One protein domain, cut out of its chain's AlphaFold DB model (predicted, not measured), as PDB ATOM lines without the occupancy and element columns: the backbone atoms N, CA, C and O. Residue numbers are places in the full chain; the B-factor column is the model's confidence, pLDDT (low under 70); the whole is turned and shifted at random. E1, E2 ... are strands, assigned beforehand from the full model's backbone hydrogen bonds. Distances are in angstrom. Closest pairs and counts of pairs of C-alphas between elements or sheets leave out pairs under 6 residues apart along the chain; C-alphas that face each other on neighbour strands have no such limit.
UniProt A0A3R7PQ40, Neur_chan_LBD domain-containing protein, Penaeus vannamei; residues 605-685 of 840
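AT A GLANCE: This is residues 605 to 685 of the 840 residues of the protein "Neur_chan_LBD domain-containing protein" of Penaeus vannamei (UniProt A0A3R7PQ40). One strongly twisted sheet of seven strands, folded as a zigzag ribbon and curled into an open trough, makes the body, with E1 and E7 at its two far edges. The link of residues 652 to 661 loops through the open side between E2 and E6. The printed part has 81 residues and no named helix; E1 to E7 stand in the sheet in chain order, antiparallel throughout, a meander, each strand the antiparallel neighbour of the one before. The class is all strand, and the whole is compact, with a radius of gyration of the C-alphas of 11.9 A and spans of 28 by 28 by 24 A.

HOW THE PARTS SIT: E1, residues 605 to 610, is an edge strand and forms a hairpin with E2, residues 613 to 618; N 607 and O 615 are 3.0 A apart, within hydrogen-bond range. E3, residues 622 to 628, follows with N 616 and O 624 at 2.8 A. E4, residues 635 to 641, pairs with E3 through N 625 and O 638, 3.0 A. E5, residues 648 to 651, pairs with E4 through N 639 and O 649, 2.8 A. E6, residues 662 to 669, pairs with E5 through N 650 and O 667, 2.9 A. E7, residues 677 to 682, is the other edge strand, with N 664 and O 680 at 3.0 A from E6 to E7. E1 and E7 are apart.

IN THESE COORDINATES: E1 begins at C-alpha 605, (144.126, 227.559, 216.457). E3 is 18.0 A long, E4 18.3 A and E6, the longest, 21.1 A. E7 ends at C-alpha 682, (143.674, 230.358, 205.424).

THE WHOLE: The C-alphas of Asp 633 and Cys 685, 32.7 A apart, are the two farthest apart. The printed part has no cut and no long link. Its mean pLDDT is 79.1, with 14 residues under 70, among them 655 to 657 and 673 to 675.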
ATOM      1  N   TYR A 605     144.911 227.144 215.301       70.81
ATOM      2  CA  TYR A 605     144.126 227.559 216.457       70.81
ATOM      3  C   TYR A 605     144.509 228.993 216.844       70.81
ATOM      4  O   TYR A 605     145.673 229.387 216.769       70.81
ATOM      5  N   VAL A 606     143.518 229.793 217.232       71.44
ATOM      6  CA  VAL A 606     143.730 231.181 217.662       71.44
ATOM      7  C   VAL A 606     144.065 231.166 219.151       71.44
ATOM      8  O   VAL A 606     143.257 230.683 219.944       71.44
ATOM      9  N   TYR A 607     145.258 231.631 219.535       70.62
ATOM     10  CA  TYR A 607     145.657 231.706 220.945       70.62
ATOM     11  C   TYR A 607     146.813 232.676 221.188       70.62
ATOM     12  O   TYR A 607     147.703 232.792 220.351       70.62
ATOM     13  N   GLY A 608     146.834 233.328 222.353       66.81
ATOM     14  CA  GLY A 608     147.840 234.336 222.693       66.81
ATOM     15  C   GLY A 608     147.689 235.630 221.883       66.81
ATOM     16  O   GLY A 608     146.858 235.722 220.975       66.81
ATOM     17  N   THR A 609     148.493 236.637 222.224       69.06
ATOM     18  CA  THR A 609     148.418 237.987 221.646       69.06
ATOM     19  C   THR A 609     149.828 238.513 221.351       69.06
ATOM     20  O   THR A 609     150.710 238.408 222.197       69.06
ATOM     21  N   ALA A 610     150.039 239.103 220.173       70.94
ATOM     22  CA  ALA A 610     151.273 239.778 219.769       70.94
ATOM     23  C   ALA A 610     150.936 241.148 219.166       70.94
ATOM     24  O   ALA A 610     150.031 241.248 218.338       70.94
ATOM     25  N   ASN A 611     151.637 242.203 219.601       73.06
ATOM     26  CA  ASN A 611     151.457 243.587 219.130       73.06
ATOM     27  C   ASN A 611     149.973 244.018 219.033       73.06
ATOM     28  O   ASN A 611     149.529 244.588 218.036       73.06
ATOM     29  N   GLY A 612     149.189 243.686 220.066       67.25
ATOM     30  CA  GLY A 612     147.767 244.035 220.173       67.25
ATOM     31  C   GLY A 612     146.794 243.185 219.344       67.25
ATOM     32  O   GLY A 612     145.662 243.625 219.152       67.25
ATOM     33  N   ARG A 613     147.193 242.006 218.833       71.75
ATOM     34  CA  ARG A 613     146.324 241.096 218.046       71.75
ATOM     35  C   ARG A 613     146.497 239.634 218.404       71.75
ATOM     36  O   ARG A 613     147.589 239.229 218.796       71.75
ATOM     37  N   ARG A 614     145.455 238.821 218.203       73.25
ATOM     38  CA  ARG A 614     145.547 237.374 218.424       73.25
ATOM     39  C   ARG A 614     146.539 236.700 217.493       73.25
ATOM     40  O   ARG A 614     146.659 237.059 216.323       73.25
ATOM     41  N   VAL A 615     147.182 235.658 218.009       78.00
ATOM     42  CA  VAL A 615     148.141 234.861 217.251       78.00
ATOM     43  C   VAL A 615     147.500 233.601 216.640       78.00
ATOM     44  O   VAL A 615     146.790 232.818 217.271       78.00
ATOM     45  N   ILE A 616     147.800 233.465 215.354       80.94
ATOM     46  CA  ILE A 616     147.644 232.411 214.348       80.94
ATOM     47  C   ILE A 616     148.400 231.092 214.526       80.94
ATOM     48  O   ILE A 616     149.185 230.775 213.634       80.94
ATOM     49  N   ASN A 617     148.289 230.343 215.619       76.69
ATOM     50  CA  ASN A 617     149.185 229.193 215.824       76.69
ATOM     51  C   ASN A 617     148.787 227.974 214.974       76.69
ATOM     52  O   ASN A 617     147.636 227.552 214.973       76.69
ATOM     53  N   GLY A 618     149.728 227.384 214.239       74.38
ATOM     54  CA  GLY A 618     149.535 226.103 213.559       74.38
ATOM     55  C   GLY A 618     149.644 224.931 214.530       74.38
ATOM     56  O   GLY A 618     150.307 225.038 215.552       74.38
ATOM     57  N   ARG A 619     149.038 223.785 214.195       65.69
ATOM     58  CA  ARG A 619     149.188 222.514 214.939       65.69
ATOM     59  C   ARG A 619     150.634 221.988 214.950       65.69
ATOM     60  O   ARG A 619     151.014 221.247 215.848       65.69
ATOM     61  N   GLU A 620     151.412 222.370 213.943       68.56
ATOM     62  CA  GLU A 620     152.835 222.058 213.800       68.56
ATOM     63  C   GLU A 620     153.685 223.281 214.213       68.56
ATOM     64  O   GLU A 620     153.227 224.177 214.927       68.56
ATOM     65  N   ARG A 621     154.931 223.365 213.736       73.00
ATOM     66  CA  ARG A 621     155.873 224.457 214.041       73.00
ATOM     67  C   ARG A 621     155.578 225.796 213.345       73.00
ATOM     68  O   ARG A 621     156.486 226.602 213.226       73.00
ATOM     69  N   THR A 622     154.370 226.057 212.850       80.06
ATOM     70  CA  THR A 622     154.048 227.333 212.182       80.06
ATOM     71  C   THR A 622     153.293 228.282 213.105       80.06
ATOM     72  O   THR A 622     152.486 227.855 213.930       80.06
ATOM     73  N   GLN A 623     153.523 229.583 212.952       84.62
ATOM     74  CA  GLN A 623     152.787 230.635 213.650       84.62
ATOM     75  C   GLN A 623     152.497 231.793 212.696       84.62
ATOM     76  O   GLN A 623     153.323 232.098 211.850       84.62
ATOM     77  N   ILE A 624     151.344 232.450 212.837       87.88
ATOM     78  CA  ILE A 624     151.018 233.694 212.130       87.88
ATOM     79  C   ILE A 624     150.761 234.796 213.162       87.88
ATOM     80  O   ILE A 624     149.754 234.764 213.867       87.88
ATOM     81  N   ALA A 625     151.662 235.767 213.270       87.31
ATOM     82  CA  ALA A 625     151.595 236.842 214.263       87.31
ATOM     83  C   ALA A 625     151.623 238.226 213.600       87.31
ATOM     84  O   ALA A 625     152.114 238.375 212.482       87.31
ATOM     85  N   TRP A 626     151.097 239.242 214.285       86.31
ATOM     86  CA  TRP A 626     151.234 240.641 213.875       86.31
ATOM     87  C   TRP A 626     152.582 241.173 214.369       86.31
ATOM     88  O   TRP A 626     152.861 241.114 215.569       86.31
ATOM     89  N   ALA A 627     153.442 241.646 213.468       86.31
ATOM     90  CA  ALA A 627     154.824 242.020 213.778       86.31
ATOM     91  C   ALA A 627     155.305 243.208 212.919       86.31
ATOM     92  O   ALA A 627     154.758 243.413 211.834       86.31
ATOM     93  N   PRO A 628     156.311 243.987 213.370       86.00
ATOM     94  CA  PRO A 628     156.902 245.065 212.574       86.00
ATOM     95  C   PRO A 628     157.394 244.550 211.218       86.00
ATOM     96  O   PRO A 628     158.068 243.515 211.165       86.00
ATOM     97  N   ASP A 629     157.039 245.233 210.131       83.31
ATOM     98  CA  ASP A 629     157.408 244.787 208.786       83.31
ATOM     99  C   ASP A 629     158.926 244.954 208.573       83.31
ATOM    100  O   ASP A 629     159.471 246.018 208.867       83.31
ATOM    101  N   PRO A 630     159.648 243.918 208.108       74.12
ATOM    102  CA  PRO A 630     161.089 244.013 207.889       74.12
ATOM    103  C   PRO A 630     161.474 244.862 206.672       74.12
ATOM    104  O   PRO A 630     162.622 245.297 206.590       74.12
ATOM    105  N   ASP A 631     160.548 245.062 205.729       73.94
ATOM    106  CA  ASP A 631     160.813 245.646 204.418       73.94
ATOM    107  C   ASP A 631     160.185 247.060 204.274       73.94
ATOM    108  O   ASP A 631     160.246 247.643 203.188       73.94
ATOM    109  N   GLY A 632     159.574 247.631 205.329       71.44
ATOM    110  CA  GLY A 632     158.969 248.973 205.289       71.44
ATOM    111  C   GLY A 632     158.378 249.491 206.612       71.44
ATOM    112  O   GLY A 632     158.253 248.765 207.594       71.44
ATOM    113  N   ASP A 633     157.988 250.771 206.630       69.44
ATOM    114  CA  ASP A 633     157.501 251.474 207.826       69.44
ATOM    115  C   ASP A 633     156.084 251.033 208.248       69.44
ATOM    116  O   ASP A 633     155.077 251.635 207.863       69.44
ATOM    117  N   GLY A 634     155.979 249.981 209.063       81.56
ATOM    118  CA  GLY A 634     154.687 249.543 209.589       81.56
ATOM    119  C   GLY A 634     154.712 248.225 210.356       81.56
ATOM    120  O   GLY A 634     155.732 247.793 210.884       81.56
ATOM    121  N   HIS A 635     153.542 247.592 210.430       84.75
ATOM    122  CA  HIS A 635     153.363 246.224 210.914       84.75
ATOM    123  C   HIS A 635     152.585 245.420 209.870       84.75
ATOM    124  O   HIS A 635     151.716 245.962 209.183       84.75
ATOM    125  N   SER A 636     152.868 244.126 209.789       88.81
ATOM    126  CA  SER A 636     152.217 243.175 208.890       88.81
ATOM    127  C   SER A 636     152.042 241.814 209.569       88.81
ATOM    128  O   SER A 636     152.610 241.536 210.631       88.81
ATOM    129  N   TRP A 637     151.217 240.944 208.981       89.38
ATOM    130  CA  TRP A 637     151.110 239.561 209.447       89.38
ATOM    131  C   TRP A 637     152.278 238.742 208.903       89.38
ATOM    132  O   TRP A 637     152.503 238.699 207.693       89.38
ATOM    133  N   GLN A 638     152.989 238.059 209.794       90.12
ATOM    134  CA  GLN A 638     154.147 237.238 209.462       90.12
ATOM    135  C   GLN A 638     153.878 235.783 209.839       90.12
ATOM    136  O   GLN A 638     153.606 235.470 210.999       90.12
ATOM    137  N   LEU A 639     153.943 234.906 208.838       89.25
ATOM    138  CA  LEU A 639     153.929 233.451 208.963       89.25
ATOM    139  C   LEU A 639     155.366 232.985 209.230       89.25
ATOM    140  O   LEU A 639     156.179 233.010 208.314       89.25
ATOM    141  N   SER A 640     155.697 232.572 210.449       86.06
ATOM    142  CA  SER A 640     157.044 232.147 210.855       86.06
ATOM    143  C   SER A 640     157.136 230.638 211.104       86.06
ATOM    144  O   SER A 640     156.152 229.986 211.479       86.06
ATOM    145  N   LEU A 641     158.337 230.076 210.913       82.44
ATOM    146  CA  LEU A 641     158.675 228.709 211.314       82.44
ATOM    147  C   LEU A 641     159.394 228.712 212.673       82.44
ATOM    148  O   LEU A 641     160.493 229.239 212.844       82.44
ATOM    149  N   LEU A 642     158.761 228.108 213.672       74.31
ATOM    150  CA  LEU A 642     159.225 228.101 215.052       74.31
ATOM    151  C   LEU A 642     160.474 227.221 215.208       74.31
ATOM    152  O   LEU A 642     160.499 226.048 214.815       74.31
ATOM    153  N   GLY A 643     161.514 227.821 215.789       66.94
ATOM    154  CA  GLY A 643     162.867 227.267 215.861       66.94
ATOM    155  C   GLY A 643     163.777 227.654 214.686       66.94
ATOM    156  O   GLY A 643     164.987 227.495 214.803       66.94
ATOM    157  N   GLU A 644     163.232 228.204 213.594       76.75
ATOM    158  CA  GLU A 644     163.956 228.548 212.360       76.75
ATOM    159  C   GLU A 644     163.627 229.991 211.917       76.75
ATOM    160  O   GLU A 644     162.973 230.205 210.898       76.75
ATOM    161  N   PRO A 645     164.084 231.019 212.666       69.50
ATOM    162  CA  PRO A 645     163.655 232.414 212.488       69.50
ATOM    163  C   PRO A 645     164.069 233.060 211.153       69.50
ATOM    164  O   PRO A 645     163.640 234.175 210.867       69.50
ATOM    165  N   GLY A 646     164.893 232.388 210.343       76.50
ATOM    166  CA  GLY A 646     165.185 232.811 208.973       76.50
ATOM    167  C   GLY A 646     164.031 232.556 207.997       76.50
ATOM    168  O   GLY A 646     163.892 233.305 207.037       76.50
ATOM    169  N   VAL A 647     163.192 231.540 208.246       84.94
ATOM    170  CA  VAL A 647     162.104 231.131 207.347       84.94
ATOM    171  C   VAL A 647     160.806 231.833 207.749       84.94
ATOM    172  O   VAL A 647     160.214 231.533 208.792       84.94
ATOM    173  N   ARG A 648     160.345 232.771 206.913       87.75
ATOM    174  CA  ARG A 648     159.099 233.519 207.143       87.75
ATOM    175  C   ARG A 648     158.391 233.936 205.854       87.75
ATOM    176  O   ARG A 648     159.030 234.212 204.848       87.75
ATOM    177  N   GLY A 649     157.068 234.053 205.902       89.50
ATOM    178  CA  GLY A 649     156.245 234.699 204.882       89.50
ATOM    179  C   GLY A 649     155.640 235.998 205.406       89.50
ATOM    180  O   GLY A 649     155.007 235.987 206.459       89.50
ATOM    181  N   VAL A 650     155.791 237.103 204.677       90.12
ATOM    182  CA  VAL A 650     155.213 238.416 205.017       90.12
ATOM    183  C   VAL A 650     153.957 238.657 204.177       90.12
ATOM    184  O   VAL A 650     154.005 238.552 202.951       90.12
ATOM    185  N   LEU A 651     152.822 238.954 204.814       89.44
ATOM    186  CA  LEU A 651     151.548 239.221 204.139       89.44
ATOM    187  C   LEU A 651     151.589 240.559 203.383       89.44
ATOM    188  O   LEU A 651     151.820 241.604 203.988       89.44
ATOM    189  N   THR A 652     151.303 240.551 202.080       85.00
ATOM    190  CA  THR A 652     151.402 241.750 201.229       85.00
ATOM    191  C   THR A 652     150.047 242.361 200.880       85.00
ATOM    192  O   THR A 652     149.111 241.639 200.544       85.00
ATOM    193  N   GLY A 653     149.965 243.698 200.862       73.62
ATOM    194  CA  GLY A 653     148.830 244.432 200.282       73.62
ATOM    195  C   GLY A 653     147.533 244.372 201.096       73.62
ATOM    196  O   GLY A 653     146.450 244.357 200.518       73.62
ATOM    197  N   VAL A 654     147.636 244.302 202.425       71.00
ATOM    198  CA  VAL A 654     146.497 244.143 203.339       71.00
ATOM    199  C   VAL A 654     146.381 245.363 204.253       71.00
ATOM    200  O   VAL A 654     147.388 245.849 204.767       71.00
ATOM    201  N   GLY A 655     145.163 245.886 204.420       67.56
ATOM    202  CA  GLY A 655     144.911 247.090 205.205       67.56
ATOM    203  C   GLY A 655     145.234 246.888 206.683       67.56
ATOM    204  O   GLY A 655     145.105 245.781 207.206       67.56
ATOM    205  N   ALA A 656     145.619 247.970 207.369       64.75
ATOM    206  CA  ALA A 656     146.196 247.910 208.713       64.75
ATOM    207  C   ALA A 656     145.419 247.010 209.687       64.75
ATOM    208  O   ALA A 656     146.056 246.294 210.444       64.75
ATOM    209  N   PHE A 657     144.082 247.003 209.672       64.06
ATOM    210  CA  PHE A 657     143.231 246.271 210.626       64.06
ATOM    211  C   PHE A 657     142.766 244.875 210.169       64.06
ATOM    212  O   PHE A 657     142.125 244.159 210.935       64.06
ATOM    213  N   GLU A 658     143.056 244.455 208.938       73.31
ATOM    214  CA  GLU A 658     142.595 243.158 208.433       73.31
ATOM    215  C   GLU A 658     143.398 241.981 209.023       73.31
ATOM    216  O   GLU A 658     144.608 242.068 209.218       73.31
ATOM    217  N   TYR A 659     142.730 240.849 209.267       77.38
ATOM    218  CA  TYR A 659     143.330 239.561 209.649       77.38
ATOM    219  C   TYR A 659     143.748 238.732 208.410       77.38
ATOM    220  O   TYR A 659     143.169 238.910 207.337       77.38
ATOM    221  N   PRO A 660     144.673 237.758 208.539       85.06
ATOM    222  CA  PRO A 660     145.316 237.047 207.423       85.06
ATOM    223  C   PRO A 660     144.442 235.927 206.814       85.06
ATOM    224  O   PRO A 660     144.947 234.959 206.246       85.06
ATOM    225  N   LEU A 661     143.122 236.028 206.977       84.19
ATOM    226  CA  LEU A 661     142.133 235.051 206.527       84.19
ATOM    227  C   LEU A 661     141.770 235.272 205.052       84.19
ATOM    228  O   LEU A 661     142.035 236.331 204.477       84.19
ATOM    229  N   GLY A 662     141.141 234.268 204.438       83.62
ATOM    230  CA  GLY A 662     140.730 234.343 203.037       83.62
ATOM    231  C   GLY A 662     141.755 233.738 202.085       83.62
ATOM    232  O   GLY A 662     142.399 232.734 202.396       83.62
ATOM    233  N   ILE A 663     141.870 234.324 200.894       87.31
ATOM    234  CA  ILE A 663     142.867 233.987 199.874       87.31
ATOM    235  C   ILE A 663     143.762 235.215 199.706       87.31
ATOM    236  O   ILE A 663     143.333 236.228 199.151       87.31
ATOM    237  N   ARG A 664     144.993 235.126 200.215       88.25
ATOM    238  CA  ARG A 664     145.920 236.255 200.368       88.25
ATOM    239  C   ARG A 664     147.293 235.934 199.781       88.25
ATOM    240  O   ARG A 664     147.648 234.766 199.639       88.25
ATOM    241  N   GLU A 665     148.064 236.966 199.462       90.19
ATOM    242  CA  GLU A 665     149.401 236.856 198.868       90.19
ATOM    243  C   GLU A 665     150.483 237.128 199.920       90.19
ATOM    244  O   GLU A 665     150.352 238.038 200.741       90.19
ATOM    245  N   TRP A 666     151.524 236.295 199.919       89.94
ATOM    246  CA  TRP A 666     152.589 236.290 200.919       89.94
ATOM    247  C   TRP A 666     153.953 236.280 200.232       89.94
ATOM    248  O   TRP A 666     154.214 235.419 199.395       89.94
ATOM    249  N   ARG A 667     154.839 237.201 200.613       89.06
ATOM    250  CA  ARG A 667     156.244 237.239 200.190       89.06
ATOM    251  C   ARG A 667     157.049 236.285 201.067       89.06
ATOM    252  O   ARG A 667     157.214 236.561 202.255       89.06
ATOM    253  N   ILE A 668     157.537 235.178 200.514       88.75
ATOM    254  CA  ILE A 668     158.345 234.207 201.269       88.75
ATOM    255  C   ILE A 668     159.808 234.672 201.338       88.75
ATOM    256  O   ILE A 668     160.356 235.193 200.370       88.75
ATOM    257  N   GLN A 669     160.448 234.507 202.494       86.12
ATOM    258  CA  GLN A 669     161.845 234.837 202.774       86.12
ATOM    259  C   GLN A 669     162.520 233.653 203.492       86.12
ATOM    260  O   GLN A 669     161.919 233.030 204.367       86.12
ATOM    261  N   GLY A 670     163.772 233.356 203.127       78.88
ATOM    262  CA  GLY A 670     164.639 232.380 203.809       78.88
ATOM    263  C   GLY A 670     164.340 230.891 203.587       78.88
ATOM    264  O   GLY A 670     165.121 230.063 204.042       78.88
ATOM    265  N   ASP A 671     163.259 230.556 202.883       80.56
ATOM    266  CA  ASP A 671     163.013 229.228 202.298       80.56
ATOM    267  C   ASP A 671     163.824 229.049 200.990       80.56
ATOM    268  O   ASP A 671     164.376 230.023 200.471       80.56
ATOM    269  N   ASP A 672     163.818 227.851 200.393       77.75
ATOM    270  CA  ASP A 672     164.412 227.552 199.070       77.75
ATOM    271  C   ASP A 672     163.788 228.382 197.918       77.75
ATOM    272  O   ASP A 672     164.318 228.422 196.806       77.75
ATOM    273  N   CYS A 673     162.669 229.073 198.176       69.00
ATOM    274  CA  CYS A 673     161.971 229.981 197.254       69.00
ATOM    275  C   CYS A 673     162.007 231.453 197.748       69.00
ATOM    276  O   CYS A 673     160.954 232.031 198.044       69.00
ATOM    277  N   PRO A 674     163.187 232.094 197.889       61.66
ATOM    278  CA  PRO A 674     163.294 233.421 198.491       61.66
ATOM    279  C   PRO A 674     162.795 234.522 197.541       61.66
ATOM    280  O   PRO A 674     163.272 234.668 196.418       61.66
ATOM    281  N   GLY A 675     161.864 235.346 198.024       66.25
ATOM    282  CA  GLY A 675     161.306 236.498 197.312       66.25
ATOM    283  C   GLY A 675     160.065 236.209 196.460       66.25
ATOM    284  O   GLY A 675     159.509 237.147 195.890       66.25
ATOM    285  N   GLU A 676     159.597 234.959 196.375       80.00
ATOM    286  CA  GLU A 676     158.387 234.624 195.612       80.00
ATOM    287  C   GLU A 676     157.104 235.088 196.334       80.00
ATOM    288  O   GLU A 676     156.986 234.997 197.561       80.00
ATOM    289  N   LEU A 677     156.130 235.583 195.559       86.81
ATOM    290  CA  LEU A 677     154.776 235.888 196.029       86.81
ATOM    291  C   LEU A 677     153.889 234.646 195.887       86.81
ATOM    292  O   LEU A 677     153.513 234.257 194.782       86.81
ATOM    293  N   VAL A 678     153.527 234.041 197.017       88.69
ATOM    294  CA  VAL A 678     152.739 232.805 197.076       88.69
ATOM    295  C   VAL A 678     151.322 233.102 197.565       88.69
ATOM    296  O   VAL A 678     151.118 233.678 198.635       88.69
ATOM    297  N   THR A 679     150.312 232.677 196.803       88.69
ATOM    298  CA  THR A 679     148.906 232.788 197.217       88.69
ATOM    299  C   THR A 679     148.536 231.660 198.187       88.69
ATOM    300  O   THR A 679     148.450 230.494 197.797       88.69
ATOM    301  N   LEU A 680     148.256 231.993 199.449       87.75
ATOM    302  CA  LEU A 680     147.831 231.044 200.484       87.75
ATOM    303  C   LEU A 680     146.341 231.219 200.821       87.75
ATOM    304  O   LEU A 680     145.804 232.328 200.791       87.75
ATOM    305  N   LYS A 681     145.668 230.113 201.173       87.06
ATOM    306  CA  LYS A 681     144.265 230.103 201.625       87.06
ATOM    307  C   LYS A 681     144.169 229.672 203.091       87.06
ATOM    308  O   LYS A 681     144.331 228.486 203.385       87.06
ATOM    309  N   LEU A 682     143.859 230.607 203.989       84.62
ATOM    310  CA  LEU A 682     143.674 230.358 205.424       84.62
ATOM    311  C   LEU A 682     142.188 230.461 205.783       84.62
ATOM    312  O   LEU A 682     141.579 231.510 205.599       84.62
ATOM    313  N   SER A 683     141.602 229.357 206.265       80.69
ATOM    314  CA  SER A 683     140.148 229.199 206.397       80.69
ATOM    315  C   SER A 683     139.723 228.617 207.738       80.69
ATOM    316  O   SER A 683     140.157 227.527 208.109       80.69
ATOM    317  N   SER A 684     138.783 229.299 208.388       75.69
ATOM    318  CA  SER A 684     138.054 228.863 209.587       75.69
ATOM    319  C   SER A 684     136.690 228.230 209.281       75.69
ATOM    320  O   SER A 684     136.066 227.635 210.158       75.69
ATOM    321  N   CYS A 685     136.216 228.314 208.034       76.44
ATOM    322  CA  CYS A 685     134.904 227.796 207.649       76.44
ATOM    323  C   CYS A 685     134.794 226.268 207.810       76.44
ATOM    324  O   CYS A 685     135.646 225.514 207.337       76.44
TER     325      CYS A 685